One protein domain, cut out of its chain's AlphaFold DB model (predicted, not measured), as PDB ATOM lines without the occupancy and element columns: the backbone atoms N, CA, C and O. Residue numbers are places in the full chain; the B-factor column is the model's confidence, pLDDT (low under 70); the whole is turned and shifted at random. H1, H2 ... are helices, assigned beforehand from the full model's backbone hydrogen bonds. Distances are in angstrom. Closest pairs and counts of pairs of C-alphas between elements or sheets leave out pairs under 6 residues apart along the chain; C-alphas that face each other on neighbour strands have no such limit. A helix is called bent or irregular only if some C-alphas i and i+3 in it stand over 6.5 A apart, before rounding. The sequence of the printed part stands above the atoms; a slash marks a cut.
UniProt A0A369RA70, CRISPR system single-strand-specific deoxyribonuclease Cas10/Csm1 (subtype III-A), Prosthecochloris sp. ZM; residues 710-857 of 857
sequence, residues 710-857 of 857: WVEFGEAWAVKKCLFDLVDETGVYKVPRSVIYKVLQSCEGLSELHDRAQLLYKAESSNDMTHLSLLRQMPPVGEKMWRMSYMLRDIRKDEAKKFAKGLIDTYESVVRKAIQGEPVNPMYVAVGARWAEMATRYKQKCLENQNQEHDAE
ATOM      1  N   TRP A 710     328.160 420.523 280.286       95.00
ATOM      2  CA  TRP A 710     329.427 419.786 280.193       95.00
ATOM      3  C   TRP A 710     329.410 418.655 279.161       95.00
ATOM      4  O   TRP A 710     330.434 418.385 278.538       95.00
ATOM      5  N   VAL A 711     328.246 418.034 278.940       93.50
ATOM      6  CA  VAL A 711     328.066 417.028 277.884       93.50
ATOM      7  C   VAL A 711     328.249 417.676 276.515       93.50
ATOM      8  O   VAL A 711     329.066 417.221 275.723       93.50
ATOM      9  N   GLU A 712     327.560 418.789 276.258       94.56
ATOM     10  CA  GLU A 712     327.681 419.536 274.999       94.56
ATOM     11  C   GLU A 712     329.090 420.090 274.783       94.56
ATOM     12  O   GLU A 712     329.572 420.122 273.653       94.56
ATOM     13  N   PHE A 713     329.789 420.496 275.841       96.12
ATOM     14  CA  PHE A 713     331.185 420.912 275.734       96.12
ATOM     15  C   PHE A 713     332.116 419.740 275.378       96.12
ATOM     16  O   PHE A 713     333.026 419.903 274.562       96.12
ATOM     17  N   GLY A 714     331.847 418.537 275.898       95.69
ATOM     18  CA  GLY A 714     332.495 417.299 275.449       95.69
ATOM     19  C   GLY A 714     332.221 416.987 273.972       95.69
ATOM     20  O   GLY A 714     333.143 416.649 273.226       95.69
ATOM     21  N   GLU A 715     330.987 417.187 273.505       95.56
ATOM     22  CA  GLU A 715     330.632 417.059 272.083       95.56
ATOM     23  C   GLU A 715     331.323 418.126 271.215       95.56
ATOM     24  O   GLU A 715     331.795 417.835 270.113       95.56
ATOM     25  N   ALA A 716     331.477 419.357 271.713       96.62
ATOM     26  CA  ALA A 716     332.258 420.396 271.041       96.62
ATOM     27  C   ALA A 716     333.731 419.983 270.878       96.62
ATOM     28  O   ALA A 716     334.322 420.222 269.820       96.62
ATOM     29  N   TRP A 717     334.322 419.318 271.879       95.94
ATOM     30  CA  TRP A 717     335.664 418.739 271.765       95.94
ATOM     31  C   TRP A 717     335.722 417.641 270.692       95.94
ATOM     32  O   TRP A 717     336.666 417.610 269.896       95.94
ATOM     33  N   ALA A 718     334.701 416.781 270.599       95.06
ATOM     34  CA  ALA A 718     334.618 415.751 269.561       95.06
ATOM     35  C   ALA A 718     334.528 416.360 268.149       95.06
ATOM     36  O   ALA A 718     335.255 415.939 267.242       95.06
ATOM     37  N   VAL A 719     333.721 417.413 267.972       96.06
ATOM     38  CA  VAL A 719     333.665 418.204 266.728       96.06
ATOM     39  C   VAL A 719     335.027 418.821 266.416       96.06
ATOM     40  O   VAL A 719     335.500 418.719 265.280       96.06
ATOM     41  N   LYS A 720     335.696 419.409 267.417       94.88
ATOM     42  CA  LYS A 720     337.047 419.963 267.260       94.88
ATOM     43  C   LYS A 720     338.025 418.906 266.765       94.88
ATOM     44  O   LYS A 720     338.783 419.175 265.837       94.88
ATOM     45  N   LYS A 721     338.011 417.713 267.364       93.69
ATOM     46  CA  LYS A 721     338.894 416.604 266.988       93.69
ATOM     47  C   LYS A 721     338.639 416.150 265.552       93.69
ATOM     48  O   LYS A 721     339.580 416.065 264.775       93.69
ATOM     49  N   CYS A 722     337.376 415.964 265.172       93.81
ATOM     50  CA  CYS A 722     337.009 415.599 263.803       93.81
ATOM     51  C   CYS A 722     337.517 416.625 262.775       93.81
ATOM     52  O   CYS A 722     338.118 416.261 261.765       93.81
ATOM     53  N   LEU A 723     337.328 417.921 263.037       93.50
ATOM     54  CA  LEU A 723     337.807 418.977 262.142       93.50
ATOM     55  C   LEU A 723     339.329 419.078 262.100       93.50
ATOM     56  O   LEU A 723     339.887 419.330 261.034       93.50
ATOM     57  N   PHE A 724     339.989 418.868 263.238       91.31
ATOM     58  CA  PHE A 724     341.441 418.795 263.307       91.31
ATOM     59  C   PHE A 724     341.963 417.662 262.417       91.31
ATOM     60  O   PHE A 724     342.760 417.931 261.526       91.31
ATOM     61  N   ASP A 725     341.446 416.439 262.574       90.88
ATOM     62  CA  ASP A 725     341.871 415.267 261.796       90.88
ATOM     63  C   ASP A 725     341.607 415.443 260.290       90.88
ATOM     64  O   ASP A 725     342.414 415.028 259.455       90.88
ATOM     65  N   LEU A 726     340.492 416.090 259.921       91.00
ATOM     66  CA  LEU A 726     340.180 416.410 258.524       91.00
ATOM     67  C   LEU A 726     341.210 417.352 257.905       91.00
ATOM     68  O   LEU A 726     341.601 417.144 256.756       91.00
ATOM     69  N   VAL A 727     341.598 418.398 258.634       90.38
ATOM     70  CA  VAL A 727     342.471 419.465 258.128       90.38
ATOM     71  C   VAL A 727     343.948 419.120 258.267       90.38
ATOM     72  O   VAL A 727     344.764 419.666 257.530       90.38
ATOM     73  N   ASP A 728     344.294 418.204 259.168       85.12
ATOM     74  CA  ASP A 728     345.674 417.881 259.479       85.12
ATOM     75  C   ASP A 728     346.484 417.482 258.231       85.12
ATOM     76  O   ASP A 728     346.223 416.471 257.575       85.12
ATOM     77  N   GLU A 729     347.504 418.280 257.919       75.94
ATOM     78  CA  GLU A 729     348.345 418.125 256.727       75.94
ATOM     79  C   GLU A 729     349.286 416.917 256.828       75.94
ATOM     80  O   GLU A 729     349.653 416.315 255.810       75.94
ATOM     81  N   THR A 730     349.625 416.514 258.058       76.31
ATOM     82  CA  THR A 730     350.340 415.259 258.340       76.31
ATOM     83  C   THR A 730     349.411 414.048 258.364       76.31
ATOM     84  O   THR A 730     349.880 412.913 258.324       76.31
ATOM     85  N   GLY A 731     348.099 414.285 258.406       78.31
ATOM     86  CA  GLY A 731     347.073 413.264 258.507       78.31
ATOM     87  C   GLY A 731     346.699 412.632 257.166       78.31
ATOM     88  O   GLY A 731     347.231 412.945 256.098       78.31
ATOM     89  N   VAL A 732     345.732 411.718 257.224       80.81
ATOM     90  CA  VAL A 732     345.258 410.948 256.062       80.81
ATOM     91  C   VAL A 732     344.414 411.822 255.123       80.81
ATOM     92  O   VAL A 732     344.545 411.768 253.894       80.81
ATOM     93  N   TYR A 733     343.559 412.677 255.691       84.75
ATOM     94  CA  TYR A 733     342.515 413.370 254.938       84.75
ATOM     95  C   TYR A 733     343.020 414.617 254.204       84.75
ATOM     96  O   TYR A 733     342.746 414.752 253.007       84.75
ATOM     97  N   LYS A 734     343.813 415.484 254.849       85.44
ATOM     98  CA  LYS A 734     344.417 416.693 254.244       85.44
ATOM     99  C   LYS A 734     343.398 417.579 253.511       85.44
ATOM    100  O   LYS A 734     343.592 417.963 252.355       85.44
ATOM    101  N   VAL A 735     342.248 417.810 254.135       88.69
ATOM    102  CA  VAL A 735     341.195 418.683 253.609       88.69
ATOM    103  C   VAL A 735     341.603 420.141 253.840       88.69
ATOM    104  O   VAL A 735     342.057 420.475 254.930       88.69
ATOM    105  N   PRO A 736     341.414 421.051 252.868       89.19
ATOM    106  CA  PRO A 736     341.750 422.454 253.072       89.19
ATOM    107  C   PRO A 736     341.010 423.059 254.268       89.19
ATOM    108  O   PRO A 736     339.791 422.913 254.395       89.19
ATOM    109  N   ARG A 737     341.728 423.851 255.070       88.50
ATOM    110  CA  ARG A 737     341.230 424.557 256.266       88.50
ATOM    111  C   ARG A 737     339.934 425.352 256.051       88.50
ATOM    112  O   ARG A 737     339.157 425.519 256.987       88.50
ATOM    113  N   SER A 738     339.655 425.782 254.815       90.62
ATOM    114  CA  SER A 738     338.377 426.401 254.412       90.62
ATOM    115  C   SER A 738     337.133 425.605 254.842       90.62
ATOM    116  O   SER A 738     336.066 426.190 255.026       90.62
ATOM    117  N   VAL A 739     337.262 424.290 255.061       91.75
ATOM    118  CA  VAL A 739     336.195 423.436 255.596       91.75
ATOM    119  C   VAL A 739     335.700 423.906 256.968       91.75
ATOM    120  O   VAL A 739     334.497 423.890 257.206       91.75
ATOM    121  N   ILE A 740     336.582 424.411 257.837       93.00
ATOM    122  CA  ILE A 740     336.209 424.925 259.166       93.00
ATOM    123  C   ILE A 740     335.306 426.155 259.019       93.00
ATOM    124  O   ILE A 740     334.275 426.256 259.680       93.00
ATOM    125  N   TYR A 741     335.641 427.058 258.096       92.88
ATOM    126  CA  TYR A 741     334.818 428.233 257.810       92.88
ATOM    127  C   TYR A 741     333.447 427.843 257.243       92.88
ATOM    128  O   TYR A 741     332.426 428.378 257.665       92.88
ATOM    129  N   LYS A 742     333.397 426.842 256.354       93.94
ATOM    130  CA  LYS A 742     332.134 426.289 255.836       93.94
ATOM    131  C   LYS A 742     331.245 425.707 256.947       93.94
ATOM    132  O   LYS A 742     330.024 425.864 256.900       93.94
ATOM    133  N   VAL A 743     331.840 425.066 257.955       94.06
ATOM    134  CA  VAL A 743     331.129 424.557 259.143       94.06
ATOM    135  C   VAL A 743     330.603 425.708 260.000       94.06
ATOM    136  O   VAL A 743     329.430 425.696 260.365       94.06
ATOM    137  N   LEU A 744     331.416 426.737 260.259       93.69
ATOM    138  CA  LEU A 744     330.987 427.931 261.001       93.69
ATOM    139  C   LEU A 744     329.829 428.654 260.309       93.69
ATOM    140  O   LEU A 744     328.836 428.963 260.961       93.69
ATOM    141  N   GLN A 745     329.910 428.840 258.990       91.81
ATOM    142  CA  GLN A 745     328.809 429.395 258.200       91.81
ATOM    143  C   GLN A 745     327.552 428.533 258.301       91.81
ATOM    144  O   GLN A 745     326.449 429.058 258.399       91.81
ATOM    145  N   SER A 746     327.694 427.205 258.321       91.69
ATOM    146  CA  SER A 746     326.548 426.305 258.492       91.69
ATOM    147  C   SER A 746     325.863 426.476 259.851       91.69
ATOM    148  O   SER A 746     324.669 426.217 259.957       91.69
ATOM    149  N   CYS A 747     326.587 426.958 260.862       91.62
ATOM    150  CA  CYS A 747     326.070 427.193 262.206       91.62
ATOM    151  C   CYS A 747     325.402 428.569 262.397       91.62
ATOM    152  O   CYS A 747     324.884 428.851 263.478       91.62
ATOM    153  N   GLU A 748     325.405 429.447 261.390       88.00
ATOM    154  CA  GLU A 748     324.767 430.762 261.503       88.00
ATOM    155  C   GLU A 748     323.263 430.635 261.792       88.00
ATOM    156  O   GLU A 748     322.531 429.881 261.141       88.00
ATOM    157  N   GLY A 749     322.804 431.393 262.790       83.94
ATOM    158  CA  GLY A 749     321.427 431.373 263.277       83.94
ATOM    159  C   GLY A 749     321.100 430.207 264.217       83.94
ATOM    160  O   GLY A 749     319.966 430.124 264.679       83.94
ATOM    161  N   LEU A 750     322.020 429.285 264.527       87.38
ATOM    162  CA  LEU A 750     321.735 428.209 265.492       87.38
ATOM    163  C   LEU A 750     321.422 428.730 266.906       87.38
ATOM    164  O   LEU A 750     320.686 428.063 267.626       87.38
ATOM    165  N   SER A 751     321.884 429.929 267.270       85.19
ATOM    166  CA  SER A 751     321.509 430.597 268.523       85.19
ATOM    167  C   SER A 751     320.000 430.848 268.614       85.19
ATOM    168  O   SER A 751     319.378 430.484 269.599       85.19
ATOM    169  N   GLU A 752     319.373 431.345 267.544       84.06
ATOM    170  CA  GLU A 752     317.916 431.550 267.501       84.06
ATOM    171  C   GLU A 752     317.150 430.225 267.616       84.06
ATOM    172  O   GLU A 752     316.043 430.170 268.150       84.06
ATOM    173  N   LEU A 753     317.731 429.140 267.087       83.19
ATOM    174  CA  LEU A 753     317.152 427.805 267.207       83.19
ATOM    175  C   LEU A 753     317.265 427.284 268.646       83.19
ATOM    176  O   LEU A 753     316.325 426.658 269.127       83.19
ATOM    177  N   HIS A 754     318.373 427.567 269.331       84.38
ATOM    178  CA  HIS A 754     318.524 427.274 270.752       84.38
ATOM    179  C   HIS A 754     317.493 428.034 271.596       84.38
ATOM    180  O   HIS A 754     316.773 427.414 272.378       84.38
ATOM    181  N   ASP A 755     317.349 429.345 271.378       81.69
ATOM    182  CA  ASP A 755     316.365 430.176 272.087       81.69
ATOM    183  C   ASP A 755     314.941 429.647 271.868       81.69
ATOM    184  O   ASP A 755     314.149 429.523 272.806       81.69
ATOM    185  N   ARG A 756     314.623 429.251 270.628       79.12
ATOM    186  CA  ARG A 756     313.351 428.605 270.283       79.12
ATOM    187  C   ARG A 756     313.147 427.297 271.051       79.12
ATOM    188  O   ARG A 756     312.050 427.074 271.560       79.12
ATOM    189  N   ALA A 757     314.168 426.443 271.123       80.25
ATOM    190  CA  ALA A 757     314.103 425.165 271.829       80.25
ATOM    191  C   ALA A 757     313.867 425.366 273.334       80.25
ATOM    192  O   ALA A 757     312.983 424.732 273.905       80.25
ATOM    193  N   GLN A 758     314.570 426.319 273.958       79.31
ATOM    194  CA  GLN A 758     314.349 426.662 275.365       79.31
ATOM    195  C   GLN A 758     312.920 427.158 275.627       79.31
ATOM    196  O   GLN A 758     312.309 426.787 276.631       79.31
ATOM    197  N   LEU A 759     312.376 427.998 274.742       77.62
ATOM    198  CA  LEU A 759     311.004 428.498 274.859       77.62
ATOM    199  C   LEU A 759     309.966 427.382 274.700       77.62
ATOM    200  O   LEU A 759     308.989 427.371 275.446       77.62
ATOM    201  N   LEU A 760     310.175 426.443 273.767       76.50
ATOM    202  CA  LEU A 760     309.322 425.257 273.604       76.50
ATOM    203  C   LEU A 760     309.329 424.398 274.870       76.50
ATOM    204  O   LEU A 760     308.269 424.118 275.423       76.50
ATOM    205  N   TYR A 761     310.520 424.074 275.375       76.19
ATOM    206  CA  TYR A 761     310.685 423.284 276.590       76.19
ATOM    207  C   TYR A 761     310.000 423.934 277.802       76.19
ATOM    208  O   TYR A 761     309.306 423.268 278.575       76.19
ATOM    209  N   LYS A 762     310.136 425.259 277.964       76.06
ATOM    210  CA  LYS A 762     309.457 426.015 279.031       76.06
ATOM    211  C   LYS A 762     307.940 426.016 278.862       76.06
ATOM    212  O   LYS A 762     307.234 425.824 279.848       76.06
ATOM    213  N   ALA A 763     307.429 426.197 277.645       72.38
ATOM    214  CA  ALA A 763     305.990 426.173 277.377       72.38
ATOM    215  C   ALA A 763     305.360 424.815 277.733       72.38
ATOM    216  O   ALA A 763     304.290 424.772 278.336       72.38
ATOM    217  N   GLU A 764     306.044 423.714 277.409       71.38
ATOM    218  CA  GLU A 764     305.578 422.353 277.703       71.38
ATOM    219  C   GLU A 764     305.669 421.997 279.193       71.38
ATOM    220  O   GLU A 764     304.792 421.314 279.715       71.38
ATOM    221  N   SER A 765     306.695 422.484 279.897       69.38
ATOM    222  CA  SER A 765     306.909 422.184 281.321       69.38
ATOM    223  C   SER A 765     306.091 423.054 282.282       69.38
ATOM    224  O   SER A 765     305.727 422.585 283.358       69.38
ATOM    225  N   SER A 766     305.777 424.304 281.919       62.38
ATOM    226  CA  SER A 766     305.116 425.274 282.814       62.38
ATOM    227  C   SER A 766     303.620 425.500 282.547       62.38
ATOM    228  O   SER A 766     302.975 426.210 283.315       62.38
ATOM    229  N   ASN A 767     303.045 424.903 281.490       59.34
ATOM    230  CA  ASN A 767     301.670 425.175 281.025       59.34
ATOM    231  C   ASN A 767     301.388 426.675 280.747       59.34
ATOM    232  O   ASN A 767     300.230 427.100 280.692       59.34
ATOM    233  N   ASP A 768     302.432 427.488 280.558       60.81
ATOM    234  CA  ASP A 768     302.318 428.927 280.337       60.81
ATOM    235  C   ASP A 768     302.167 429.253 278.838       60.81
ATOM    236  O   ASP A 768     303.088 429.117 278.026       60.81
ATOM    237  N   MET A 769     300.968 429.710 278.461       61.59
ATOM    238  CA  MET A 769     300.586 430.026 277.079       61.59
ATOM    239  C   MET A 769     301.282 431.279 276.511       61.59
ATOM    240  O   MET A 769     301.203 431.518 275.302       61.59
ATOM    241  N   THR A 770     301.963 432.081 277.336       64.62
ATOM    242  CA  THR A 770     302.653 433.312 276.897       64.62
ATOM    243  C   THR A 770     303.828 433.033 275.952       64.62
ATOM    244  O   THR A 770     304.077 433.792 275.006       64.62
ATOM    245  N   HIS A 771     304.506 431.894 276.111       64.25
ATOM    246  CA  HIS A 771     305.639 431.501 275.268       64.25
ATOM    247  C   HIS A 771     305.225 431.072 273.846       64.25
ATOM    248  O   HIS A 771     305.984 431.260 272.891       64.25
ATOM    249  N   LEU A 772     303.988 430.596 273.652       63.00
ATOM    250  CA  LEU A 772     303.473 430.174 272.339       63.00
ATOM    251  C   LEU A 772     303.285 431.339 271.358       63.00
ATOM    252  O   LEU A 772     303.449 431.151 270.149       63.00
ATOM    253  N   SER A 773     302.971 432.546 271.842       63.09
ATOM    254  CA  SER A 773     302.885 433.733 270.979       63.09
ATOM    255  C   SER A 773     304.241 434.159 270.412       63.09
ATOM    256  O   SER A 773     304.303 434.541 269.245       63.09
ATOM    257  N   LEU A 774     305.318 434.027 271.192       64.31
ATOM    258  CA  LEU A 774     306.688 434.317 270.749       64.31
ATOM    259  C   LEU A 774     307.150 433.296 269.699       64.31
ATOM    260  O   LEU A 774     307.695 433.666 268.661       64.31
ATOM    261  N   LEU A 775     306.829 432.014 269.900       66.00
ATOM    262  CA  LEU A 775     307.173 430.928 268.975       66.00
ATOM    263  C   LEU A 775     306.537 431.064 267.583       66.00
ATOM    264  O   LEU A 775     307.129 430.612 266.597       66.00
ATOM    265  N   ARG A 776     305.350 431.681 267.490       61.78
ATOM    266  CA  ARG A 776     304.650 431.958 266.219       61.78
ATOM    267  C   ARG A 776     305.273 433.099 265.411       61.78
ATOM    268  O   ARG A 776     304.999 433.192 264.221       61.78
ATOM    269  N   GLN A 777     306.079 433.953 266.040       64.56
ATOM    270  CA  GLN A 777     306.740 435.091 265.387       64.56
ATOM    271  C   GLN A 777     308.137 434.742 264.847       64.56
ATOM    272  O   GLN A 777     308.715 435.529 264.102       64.56
ATOM    273  N   MET A 778     308.678 433.569 265.192       66.38
ATOM    274  CA  MET A 778     310.008 433.136 264.751       66.38
ATOM    275  C   MET A 778     309.970 432.466 263.361       66.38
ATOM    276  O   MET A 778     309.035 431.712 263.075       66.38
ATOM    277  N   PRO A 779     310.986 432.688 262.504       63.44
ATOM    278  CA  PRO A 779     311.030 432.163 261.140       63.44
ATOM    279  C   PRO A 779     311.164 430.625 261.074       63.44
ATOM    280  O   PRO A 779     311.675 429.997 262.007       63.44
ATOM    281  N   PRO A 780     310.720 429.988 259.971       63.78
ATOM    282  CA  PRO A 780     310.850 428.547 259.771       63.78
ATOM    283  C   PRO A 780     312.318 428.124 259.620       63.78
ATOM    284  O   PRO A 780     313.090 428.745 258.901       63.78
ATOM    285  N   VAL A 781     312.690 427.018 260.274       70.50
ATOM    286  CA  VAL A 781     314.099 426.626 260.479       70.50
ATOM    287  C   VAL A 781     314.556 425.429 259.632       70.50
ATOM    288  O   VAL A 781     315.680 424.951 259.777       70.50
ATOM    289  N   GLY A 782     313.697 424.929 258.736       68.62
ATOM    290  CA  GLY A 782     313.919 423.681 257.992       68.62
ATOM    291  C   GLY A 782     315.150 423.686 257.077       68.62
ATOM    292  O   GLY A 782     315.745 422.635 256.847       68.62
ATOM    293  N   GLU A 783     315.582 424.859 256.609       75.94
ATOM    294  CA  GLU A 783     316.809 425.003 255.814       75.94
ATOM    295  C   GLU A 783     318.076 424.639 256.599       75.94
ATOM    296  O   GLU A 783     319.046 424.148 256.013       75.94
ATOM    297  N   LYS A 784     318.062 424.801 257.933       81.31
ATOM    298  CA  LYS A 784     319.237 424.535 258.768       81.31
ATOM    299  C   LYS A 784     319.615 423.061 258.758       81.31
ATOM    300  O   LYS A 784     320.801 422.784 258.862       81.31
ATOM    301  N   MET A 785     318.669 422.139 258.541       82.62
ATOM    302  CA  MET A 785     318.938 420.693 258.470       82.62
ATOM    303  C   MET A 785     319.937 420.330 257.365       82.62
ATOM    304  O   MET A 785     320.852 419.554 257.595       82.62
ATOM    305  N   TRP A 786     319.801 420.914 256.176       84.00
ATOM    306  CA  TRP A 786     320.573 420.495 254.997       84.00
ATOM    307  C   TRP A 786     321.822 421.345 254.746       84.00
ATOM    308  O   TRP A 786     322.622 421.028 253.862       84.00
ATOM    309  N   ARG A 787     322.002 422.431 255.509       86.75
ATOM    310  CA  ARG A 787     323.053 423.431 255.277       86.75
ATOM    311  C   ARG A 787     324.457 422.832 255.374       86.75
ATOM    312  O   ARG A 787     325.256 423.042 254.466       86.75
ATOM    313  N   MET A 788     324.730 422.025 256.404       90.81
ATOM    314  CA  MET A 788     326.035 421.369 256.582       90.81
ATOM    315  C   MET A 788     326.354 420.417 255.421       90.81
ATOM    316  O   MET A 788     327.403 420.531 254.783       90.81
ATOM    317  N   SER A 789     325.407 419.537 255.088       90.00
ATOM    318  CA  SER A 789     325.490 418.607 253.956       90.00
ATOM    319  C   SER A 789     325.759 419.329 252.632       90.00
ATOM    320  O   SER A 789     326.620 418.917 251.852       90.00
ATOM    321  N   TYR A 790     325.079 420.454 252.393       89.62
ATOM    322  CA  TYR A 790     325.290 421.282 251.207       89.62
ATOM    323  C   TYR A 790     326.691 421.902 251.175       89.62
ATOM    324  O   TYR A 790     327.360 421.832 250.143       89.62
ATOM    325  N   MET A 791     327.153 422.488 252.281       88.69
ATOM    326  CA  MET A 791     328.441 423.190 252.354       88.69
ATOM    327  C   MET A 791     329.640 422.240 252.225       88.69
ATOM    328  O   MET A 791     330.650 422.590 251.604       88.69
ATOM    329  N   LEU A 792     329.523 421.020 252.752       90.25
ATOM    330  CA  LEU A 792     330.588 420.012 252.743       90.25
ATOM    331  C   LEU A 792     330.595 419.105 251.499       90.25
ATOM    332  O   LEU A 792     331.463 418.239 251.381       90.25
ATOM    333  N   ARG A 793     329.696 419.322 250.527       87.50
ATOM    334  CA  ARG A 793     329.588 418.485 249.313       87.50
ATOM    335  C   ARG A 793     330.858 418.424 248.459       87.50
ATOM    336  O   ARG A 793     331.063 417.446 247.748       87.50
ATOM    337  N   ASP A 794     331.686 419.469 248.519       84.44
ATOM    338  CA  ASP A 794     332.871 419.627 247.664       84.44
ATOM    339  C   ASP A 794     334.100 418.860 248.186       84.44
ATOM    340  O   ASP A 794     335.166 418.918 247.568       84.44
ATOM    341  N   ILE A 795     333.993 418.156 249.321       86.88
ATOM    342  CA  ILE A 795     335.064 417.284 249.819       86.88
ATOM    343  C   ILE A 795     335.253 416.135 248.819       86.88
ATOM    344  O   ILE A 795     334.401 415.256 248.687       86.88
ATOM    345  N   ARG A 796     336.380 416.161 248.095       80.56
ATOM    346  CA  ARG A 796     336.635 415.269 246.949       80.56
ATOM    347  C   ARG A 796     337.127 413.872 247.329       80.56
ATOM    348  O   ARG A 796     336.843 412.930 246.602       80.56
ATOM    349  N   LYS A 797     337.895 413.734 248.415       83.94
ATOM    350  CA  LYS A 797     338.461 412.439 248.827       83.94
ATOM    351  C   LYS A 797     337.381 411.571 249.471       83.94
ATOM    352  O   LYS A 797     336.797 411.985 250.470       83.94
ATOM    353  N   ASP A 798     337.179 410.360 248.959       82.62
ATOM    354  CA  ASP A 798     336.130 409.450 249.442       82.62
ATOM    355  C   ASP A 798     336.277 409.091 250.924       82.62
ATOM    356  O   ASP A 798     335.290 409.054 251.657       82.62
ATOM    357  N   GLU A 799     337.504 408.878 251.398       83.81
ATOM    358  CA  GLU A 799     337.784 408.597 252.811       83.81
ATOM    359  C   GLU A 799     337.448 409.792 253.709       83.81
ATOM    360  O   GLU A 799     336.786 409.631 254.733       83.81
ATOM    361  N   ALA A 800     337.821 411.005 253.286       84.62
ATOM    362  CA  ALA A 800     337.494 412.237 254.003       84.62
ATOM    363  C   ALA A 800     335.988 412.519 253.983       84.62
ATOM    364  O   ALA A 800     335.440 413.013 254.961       84.62
ATOM    365  N   LYS A 801     335.297 412.169 252.895       86.81
ATOM    366  CA  LYS A 801     333.842 412.291 252.776       86.81
ATOM    367  C   LYS A 801     333.116 411.315 253.701       86.81
ATOM    368  O   LYS A 801     332.159 411.708 254.362       86.81
ATOM    369  N   LYS A 802     333.585 410.063 253.791       86.50
ATOM    370  CA  LYS A 802     333.080 409.075 254.761       86.50
ATOM    371  C   LYS A 802     333.291 409.548 256.197       86.50
ATOM    372  O   LYS A 802     332.385 409.409 257.006       86.50
ATOM    373  N   PHE A 803     334.446 410.139 256.490       86.62
ATOM    374  CA  PHE A 803     334.745 410.671 257.816       86.62
ATOM    375  C   PHE A 803     333.900 411.911 258.154       86.62
ATOM    376  O   PHE A 803     333.251 411.955 259.194       86.62
ATOM    377  N   ALA A 804     333.806 412.875 257.232       88.81
ATOM    378  CA  ALA A 804     332.986 414.080 257.380       88.81
ATOM    379  C   ALA A 804     331.485 413.779 257.513       88.81
ATOM    380  O   ALA A 804     330.748 414.588 258.076       88.81
ATOM    381  N   LYS A 805     331.024 412.608 257.049       89.75
ATOM    382  CA  LYS A 805     329.648 412.157 257.273       89.75
ATOM    383  C   LYS A 805     329.302 412.079 258.763       89.75
ATOM    384  O   LYS A 805     328.213 412.491 259.129       89.75
ATOM    385  N   GLY A 806     330.232 411.665 259.628       89.06
ATOM    386  CA  GLY A 806     329.990 411.650 261.076       89.06
ATOM    387  C   GLY A 806     329.700 413.044 261.649       89.06
ATOM    388  O   GLY A 806     328.811 413.202 262.486       89.06
ATOM    389  N   LEU A 807     330.390 414.077 261.148       91.69
ATOM    390  CA  LEU A 807     330.134 415.471 261.524       91.69
ATOM    391  C   LEU A 807     328.766 415.956 261.019       91.69
ATOM    392  O   LEU A 807     328.048 416.635 261.752       91.69
ATOM    393  N   ILE A 808     328.404 415.595 259.786       92.88
ATOM    394  CA  ILE A 808     327.089 415.896 259.205       92.88
ATOM    395  C   ILE A 808     325.978 415.251 260.038       92.88
ATOM    396  O   ILE A 808     325.061 415.951 260.457       92.88
ATOM    397  N   ASP A 809     326.095 413.956 260.331       91.94
ATOM    398  CA  ASP A 809     325.102 413.202 261.099       91.94
ATOM    399  C   ASP A 809     324.938 413.796 262.513       91.94
ATOM    400  O   ASP A 809     323.820 413.946 263.010       91.94
ATOM    401  N   THR A 810     326.045 414.218 263.140       91.50
ATOM    402  CA  THR A 810     326.042 414.913 264.442       91.50
ATOM    403  C   THR A 810     325.287 416.242 264.369       91.50
ATOM    404  O   THR A 810     324.407 416.505 265.191       91.50
ATOM    405  N   TYR A 811     325.594 417.068 263.367       93.94
ATOM    406  CA  TYR A 811     324.932 418.353 263.149       93.94
ATOM    407  C   TYR A 811     323.430 418.178 262.864       93.94
ATOM    408  O   TYR A 811     322.597 418.838 263.484       93.94
ATOM    409  N   GLU A 812     323.056 417.262 261.968       92.38
ATOM    410  CA  GLU A 812     321.654 416.994 261.631       92.38
ATOM    411  C   GLU A 812     320.871 416.471 262.842       92.38
ATOM    412  O   GLU A 812     319.717 416.855 263.046       92.38
ATOM    413  N   SER A 813     321.500 415.633 263.670       91.94
ATOM    414  CA  SER A 813     320.917 415.122 264.912       91.94
ATOM    415  C   SER A 813     320.606 416.250 265.898       91.94
ATOM    416  O   SER A 813     319.461 416.376 266.333       91.94
ATOM    417  N   VAL A 814     321.574 417.120 266.212       91.31
ATOM    418  CA  VAL A 814     321.339 418.198 267.188       91.31
ATOM    419  C   VAL A 814     320.361 419.250 266.670       91.31
ATOM    420  O   VAL A 814     319.502 419.709 267.422       91.31
ATOM    421  N   VAL A 815     320.417 419.598 265.381       90.81
ATOM    422  CA  VAL A 815     319.458 420.540 264.782       90.81
ATOM    423  C   VAL A 815     318.045 419.967 264.835       90.81
ATOM    424  O   VAL A 815     317.114 420.685 265.198       90.81
ATOM    425  N   ARG A 816     317.872 418.672 264.542       89.62
ATOM    426  CA  ARG A 816     316.573 417.993 264.657       89.62
ATOM    427  C   ARG A 816     316.036 418.047 266.086       89.62
ATOM    428  O   ARG A 816     314.888 418.445 266.263       89.62
ATOM    429  N   LYS A 817     316.860 417.696 267.075       88.94
ATOM    430  CA  LYS A 817     316.492 417.742 268.499       88.94
ATOM    431  C   LYS A 817     316.069 419.145 268.935       88.94
ATOM    432  O   LYS A 817     315.013 419.316 269.536       88.94
ATOM    433  N   ALA A 818     316.829 420.167 268.544       86.88
ATOM    434  CA  ALA A 818     316.492 421.555 268.851       86.88
ATOM    435  C   ALA A 818     315.180 422.004 268.174       86.88
ATOM    436  O   ALA A 818     314.365 422.688 268.789       86.88
ATOM    437  N   ILE A 819     314.917 421.582 266.928       84.81
ATOM    438  CA  ILE A 819     313.632 421.835 266.245       84.81
ATOM    439  C   ILE A 819     312.463 421.171 266.990       84.81
ATOM    440  O   ILE A 819     311.369 421.734 267.021       84.81
ATOM    441  N   GLN A 820     312.694 419.996 267.578       84.00
ATOM    442  CA  GLN A 820     311.715 419.256 268.379       84.00
ATOM    443  C   GLN A 820     311.496 419.851 269.779       84.00
ATOM    444  O   GLN A 820     310.606 419.385 270.478       84.00
ATOM    445  N   GLY A 821     312.256 420.879 270.176       79.44
ATOM    446  CA  GLY A 821     312.148 421.491 271.501       79.44
ATOM    447  C   GLY A 821     312.892 420.734 272.603       79.44
ATOM    448  O   GLY A 821     312.696 421.037 273.777       79.44
ATOM    449  N   GLU A 822     313.752 419.770 272.256       84.38
ATOM    450  CA  GLU A 822     314.611 419.118 273.248       84.38
ATOM    451  C   GLU A 822     315.599 420.135 273.856       84.38
ATOM    452  O   GLU A 822     316.067 421.034 273.147       84.38
ATOM    453  N   PRO A 823     315.958 419.998 275.148       80.62
ATOM    454  CA  PRO A 823     316.857 420.916 275.846       80.62
ATOM    455  C   PRO A 823     318.316 420.689 275.419       80.62
ATOM    456  O   PRO A 823     319.122 420.138 276.163       80.62
ATOM    457  N   VAL A 824     318.640 421.096 274.191       87.56
ATOM    458  CA  VAL A 824     319.979 421.016 273.597       87.56
ATOM    459  C   VAL A 824     320.418 422.370 273.040       87.56
ATOM    460  O   VAL A 824     319.615 423.167 272.542       87.56
ATOM    461  N   ASN A 825     321.718 422.628 273.081       90.19
ATOM    462  CA  ASN A 825     322.355 423.789 272.493       90.19
ATOM    463  C   ASN A 825     323.141 423.411 271.226       90.19
ATOM    464  O   ASN A 825     324.309 423.028 271.314       90.19
ATOM    465  N   PRO A 826     322.560 423.573 270.020       91.81
ATOM    466  CA  PRO A 826     323.245 423.252 268.766       91.81
ATOM    467  C   PRO A 826     324.497 424.108 268.508       91.81
ATOM    468  O   PRO A 826     325.311 423.760 267.650       91.81
ATOM    469  N   MET A 827     324.711 425.192 269.266       93.88
ATOM    470  CA  MET A 827     325.918 426.015 269.165       93.88
ATOM    471  C   MET A 827     327.196 425.285 269.589       93.88
ATOM    472  O   MET A 827     328.281 425.769 269.259       93.88
ATOM    473  N   TYR A 828     327.120 424.108 270.226       95.25
ATOM    474  CA  TYR A 828     328.321 423.319 270.520       95.25
ATOM    475  C   TYR A 828     329.113 422.964 269.250       95.25
ATOM    476  O   TYR A 828     330.343 422.905 269.287       95.25
ATOM    477  N   VAL A 829     328.446 422.811 268.095       96.31
ATOM    478  CA  VAL A 829     329.121 422.570 266.806       96.31
ATOM    479  C   VAL A 829     329.940 423.793 266.387       96.31
ATOM    480  O   VAL A 829     331.086 423.662 265.955       96.31
ATOM    481  N   ALA A 830     329.388 424.997 266.570       95.81
ATOM    482  CA  ALA A 830     330.086 426.249 266.288       95.81
ATOM    483  C   ALA A 830     331.278 426.456 267.232       95.81
ATOM    484  O   ALA A 830     332.354 426.863 266.791       95.81
ATOM    485  N   VAL A 831     331.106 426.139 268.520       96.62
ATOM    486  CA  VAL A 831     332.181 426.170 269.522       96.62
ATOM    487  C   VAL A 831     333.300 425.206 269.135       96.62
ATOM    488  O   VAL A 831     334.456 425.623 269.081       96.62
ATOM    489  N   GLY A 832     332.973 423.961 268.777       96.62
ATOM    490  CA  GLY A 832     333.947 422.972 268.312       96.62
ATOM    491  C   GLY A 832     334.687 423.413 267.046       96.62
ATOM    492  O   GLY A 832     335.900 423.240 266.940       96.62
ATOM    493  N   ALA A 833     333.993 424.064 266.110       96.12
ATOM    494  CA  ALA A 833     334.610 424.611 264.905       96.12
ATOM    495  C   ALA A 833     335.544 425.802 265.187       96.12
ATOM    496  O   ALA A 833     336.646 425.837 264.641       96.12
ATOM    497  N   ARG A 834     335.171 426.736 266.076       95.50
ATOM    498  CA  ARG A 834     336.064 427.825 266.534       95.50
ATOM    499  C   ARG A 834     337.277 427.285 267.285       95.50
ATOM    500  O   ARG A 834     338.393 427.765 267.103       95.50
ATOM    501  N   TRP A 835     337.078 426.251 268.094       95.38
ATOM    502  CA  TRP A 835     338.169 425.575 268.785       95.38
ATOM    503  C   TRP A 835     339.130 424.915 267.783       95.38
ATOM    504  O   TRP A 835     340.341 425.129 267.862       95.38
ATOM    505  N   ALA A 836     338.616 424.189 266.786       94.12
ATOM    506  CA  ALA A 836     339.433 423.628 265.708       94.12
ATOM    507  C   ALA A 836     340.168 424.708 264.914       94.12
ATOM    508  O   ALA A 836     341.342 424.532 264.590       94.12
ATOM    509  N   GLU A 837     339.513 425.837 264.629       93.31
ATOM    510  CA  GLU A 837     340.141 426.987 263.983       93.31
ATOM    511  C   GLU A 837     341.381 427.426 264.772       93.31
ATOM    512  O   GLU A 837     342.481 427.476 264.223       93.31
ATOM    513  N   MET A 838     341.252 427.681 266.071       92.06
ATOM    514  CA  MET A 838     342.400 428.080 266.886       92.06
ATOM    515  C   MET A 838     343.477 426.990 266.983       92.06
ATOM    516  O   MET A 838     344.664 427.306 266.961       92.06
ATOM    517  N   ALA A 839     343.082 425.718 267.050       91.00
ATOM    518  CA  ALA A 839     343.997 424.588 267.212       91.00
ATOM    519  C   ALA A 839     344.844 424.270 265.966       91.00
ATOM    520  O   ALA A 839     345.825 423.544 266.069       91.00
ATOM    521  N   THR A 840     344.459 424.764 264.786       87.62
ATOM    522  CA  THR A 840     345.058 424.348 263.502       87.62
ATOM    523  C   THR A 840     345.857 425.452 262.803       87.62
ATOM    524  O   THR A 840     346.268 425.262 261.659       87.62
ATOM    525  N   ARG A 841     346.035 426.640 263.410       81.19
ATOM    526  CA  ARG A 841     346.653 427.808 262.735       81.19
ATOM    527  C   ARG A 841     348.111 427.570 262.322       81.19
ATOM    528  O   ARG A 841     348.579 428.218 261.392       81.19
ATOM    529  N   TYR A 842     348.809 426.668 263.011       61.50
ATOM    530  CA  TYR A 842     350.264 426.504 262.943       61.50
ATOM    531  C   TYR A 842     350.785 425.915 261.629       61.50
ATOM    532  O   TYR A 842     351.763 426.423 261.085       61.50
ATOM    533  N   LYS A 843     350.161 424.850 261.105       54.78
ATOM    534  CA  LYS A 843     350.825 424.018 260.082       54.78
ATOM    535  C   LYS A 843     351.077 424.738 258.753       54.78
ATOM    536  O   LYS A 843     352.071 424.459 258.101       54.78
ATOM    537  N   GLN A 844     350.291 425.763 258.435       45.31
ATOM    538  CA  GLN A 844     350.413 426.479 257.166       45.31
ATOM    539  C   GLN A 844     351.643 427.412 257.079       45.31
ATOM    540  O   GLN A 844     352.240 427.525 256.014       45.31
ATOM    541  N   LYS A 845     352.068 428.056 258.181       44.47
ATOM    542  CA  LYS A 845     353.109 429.111 258.138       44.47
ATOM    543  C   LYS A 845     354.553 428.605 258.181       44.47
ATOM    544  O   LYS A 845     355.418 429.218 257.566       44.47
ATOM    545  N   CYS A 846     354.839 427.499 258.871       42.34
ATOM    546  CA  CYS A 846     356.193 426.924 258.863       42.34
ATOM    547  C   CYS A 846     356.554 426.318 257.495       42.34
ATOM    548  O   CYS A 846     357.707 426.397 257.088       42.34
ATOM    549  N   LEU A 847     355.571 425.779 256.763       42.00
ATOM    550  CA  LEU A 847     355.761 425.280 255.396       42.00
ATOM    551  C   LEU A 847     355.976 426.412 254.382       42.00
ATOM    552  O   LEU A 847     356.759 426.249 253.454       42.00
ATOM    553  N   GLU A 848     355.324 427.565 254.559       42.88
ATOM    554  CA  GLU A 848     355.566 428.744 253.713       42.88
ATOM    555  C   GLU A 848     356.990 429.295 253.891       42.88
ATOM    556  O   GLU A 848     357.630 429.622 252.895       42.88
ATOM    557  N   ASN A 849     357.529 429.308 255.117       41.75
ATOM    558  CA  ASN A 849     358.912 429.736 255.362       41.75
ATOM    559  C   ASN A 849     359.954 428.699 254.894       41.75
ATOM    560  O   ASN A 849     360.969 429.088 254.329       41.75
ATOM    561  N   GLN A 850     359.691 427.392 255.043       39.16
ATOM    562  CA  GLN A 850     360.583 426.346 254.509       39.16
ATOM    563  C   GLN A 850     360.595 426.299 252.974       39.16
ATOM    564  O   GLN A 850     361.637 426.047 252.377       39.16
ATOM    565  N   ASN A 851     359.463 426.573 252.318       36.59
ATOM    566  CA  ASN A 851     359.413 426.654 250.856       36.59
ATOM    567  C   ASN A 851     360.050 427.946 250.319       36.59
ATOM    568  O   ASN A 851     360.589 427.928 249.220       36.59
ATOM    569  N   GLN A 852     360.049 429.048 251.081       39.25
ATOM    570  CA  GLN A 852     360.776 430.264 250.695       39.25
ATOM    571  C   GLN A 852     362.299 430.124 250.811       39.25
ATOM    572  O   GLN A 852     363.005 430.741 250.019       39.25
ATOM    573  N   GLU A 853     362.812 429.308 251.739       36.16
ATOM    574  CA  GLU A 853     364.244 428.966 251.779       36.16
ATOM    575  C   GLU A 853     364.632 427.989 250.658       36.16
ATOM    576  O   GLU A 853     365.690 428.153 250.059       36.16
ATOM    577  N   HIS A 854     363.757 427.045 250.290       36.19
ATOM    578  CA  HIS A 854     364.019 426.124 249.176       36.19
ATOM    579  C   HIS A 854     363.875 426.740 247.774       36.19
ATOM    580  O   HIS A 854     364.476 426.220 246.842       36.19
ATOM    581  N   ASP A 855     363.109 427.824 247.616       37.50
ATOM    582  CA  ASP A 855     363.043 428.604 246.368       37.50
ATOM    583  C   ASP A 855     364.143 429.694 246.292       37.50
ATOM    584  O   ASP A 855     364.263 430.384 245.273       37.50
ATOM    585  N   ALA A 856     364.932 429.873 247.364       35.81
ATOM    586  CA  ALA A 856     366.059 430.809 247.445       35.81
ATOM    587  C   ALA A 856     367.452 430.139 247.360       35.81
ATOM    588  O   ALA A 856     368.438 430.857 247.159       35.81
ATOM    589  N   GLU A 857     367.536 428.807 247.472       31.03
ATOM    590  CA  GLU A 857     368.694 427.969 247.083       31.03
ATOM    591  C   GLU A 857     368.566 427.468 245.638       31.03
ATOM    592  O   GLU A 857     369.609 427.425 244.939       31.03
TER     593      GLU A 857
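This is residues 710 to 857 of the 857 residues of the protein "CRISPR system single-strand-specific deoxyribonuclease Cas10/Csm1 (subtype III-A)" of Prosthecochloris sp. ZM (UniProt A0A369RA70). Five helices, H1, H2, H5, H6 and H7, form an elongated cluster in which the contacts run round a ring, from H6 to H5, H2, H7, H1 and back to H6, with H1 and H7 crossing. The hairpin of H3 and H4 extends this cluster at one end, and at the other end residues 845 to 857, of which 845 to 854 belong to H8, stick out as a lone arm. The printed part has 148 residues, with eight named helices, H1 to H8 in order along the chain, and no named strand; its class is all helix, with mostly aligned packing. It is loose, with a radius of gyration of the C-alphas of 18.9 A, and spans 74 by 26 by 25 A, a length to which the arm adds.

H6, residues 798 to 819, is the longest helix and the hub, touching three others. It forms a helical hairpin with H5, residues 783 to 794, at a shallow tilt of 9 degrees, opposite ways; their closest C-alphas, of Met 785 and Glu 812, are 5.6 A apart. With residues 800 to 807 alone H6 touches H1, residues 710 to 727, at a shallow tilt of 26 degrees, opposite ways; the closest C-alphas, of Leu 726 and Ala 800, are 6.7 A apart. With residues 815 to 819 alone it touches H3, residues 750 to 766, at a steep tilt of 39 degrees, the same way; the closest C-alphas, of Ala 757 and Ala 818, are 5.3 A apart. H3 forms a helical hairpin with H4, residues 770 to 775; the closest C-alphas, of Ala 763 and His 771, are 5.7 A apart. H5 touches H2, residues 738 to 746, with the closest C-alphas, of Ser 746 and Met 788, 5.3 A apart. H2 touches H7, residues 828 to 839, with Leu 744 and Ala 830 closest, their C-alphas 5.6 A apart. H7 touches H1 at a steep tilt of 48 degrees, the same way, with the C-alphas of Ala 716 and Gly 832 closest, 4.1 A apart. H8, residues 843 to 854, touches no helix. Every O i to N i+4 pair is within hydrogen-bond range in H1, H2, H3 and H7, against 1 of 2 in H4, 5 of 8 in H5, 16 of 18 in H6 and 7 of 8 in H8.

H6 is 30.7 A long from first to last C-alpha, H1 25.6 A, H3 24.2 A and H5 18.8 A. H5 is irregular, with C-alphas 785 and 788 7.4 A apart. H1 begins at C-alpha 710, (329.427, 419.786, 280.193), and H8 ends at C-alpha 854, (364.019, 426.124, 249.176).

The two C-alphas farthest apart, of Asn 767 and Glu 857, are 75.2 A apart. The printed part has no cut and no long link. Its mean pLDDT is 80.3; residues 765 to 780, 782 and 842 to 857 are under 70.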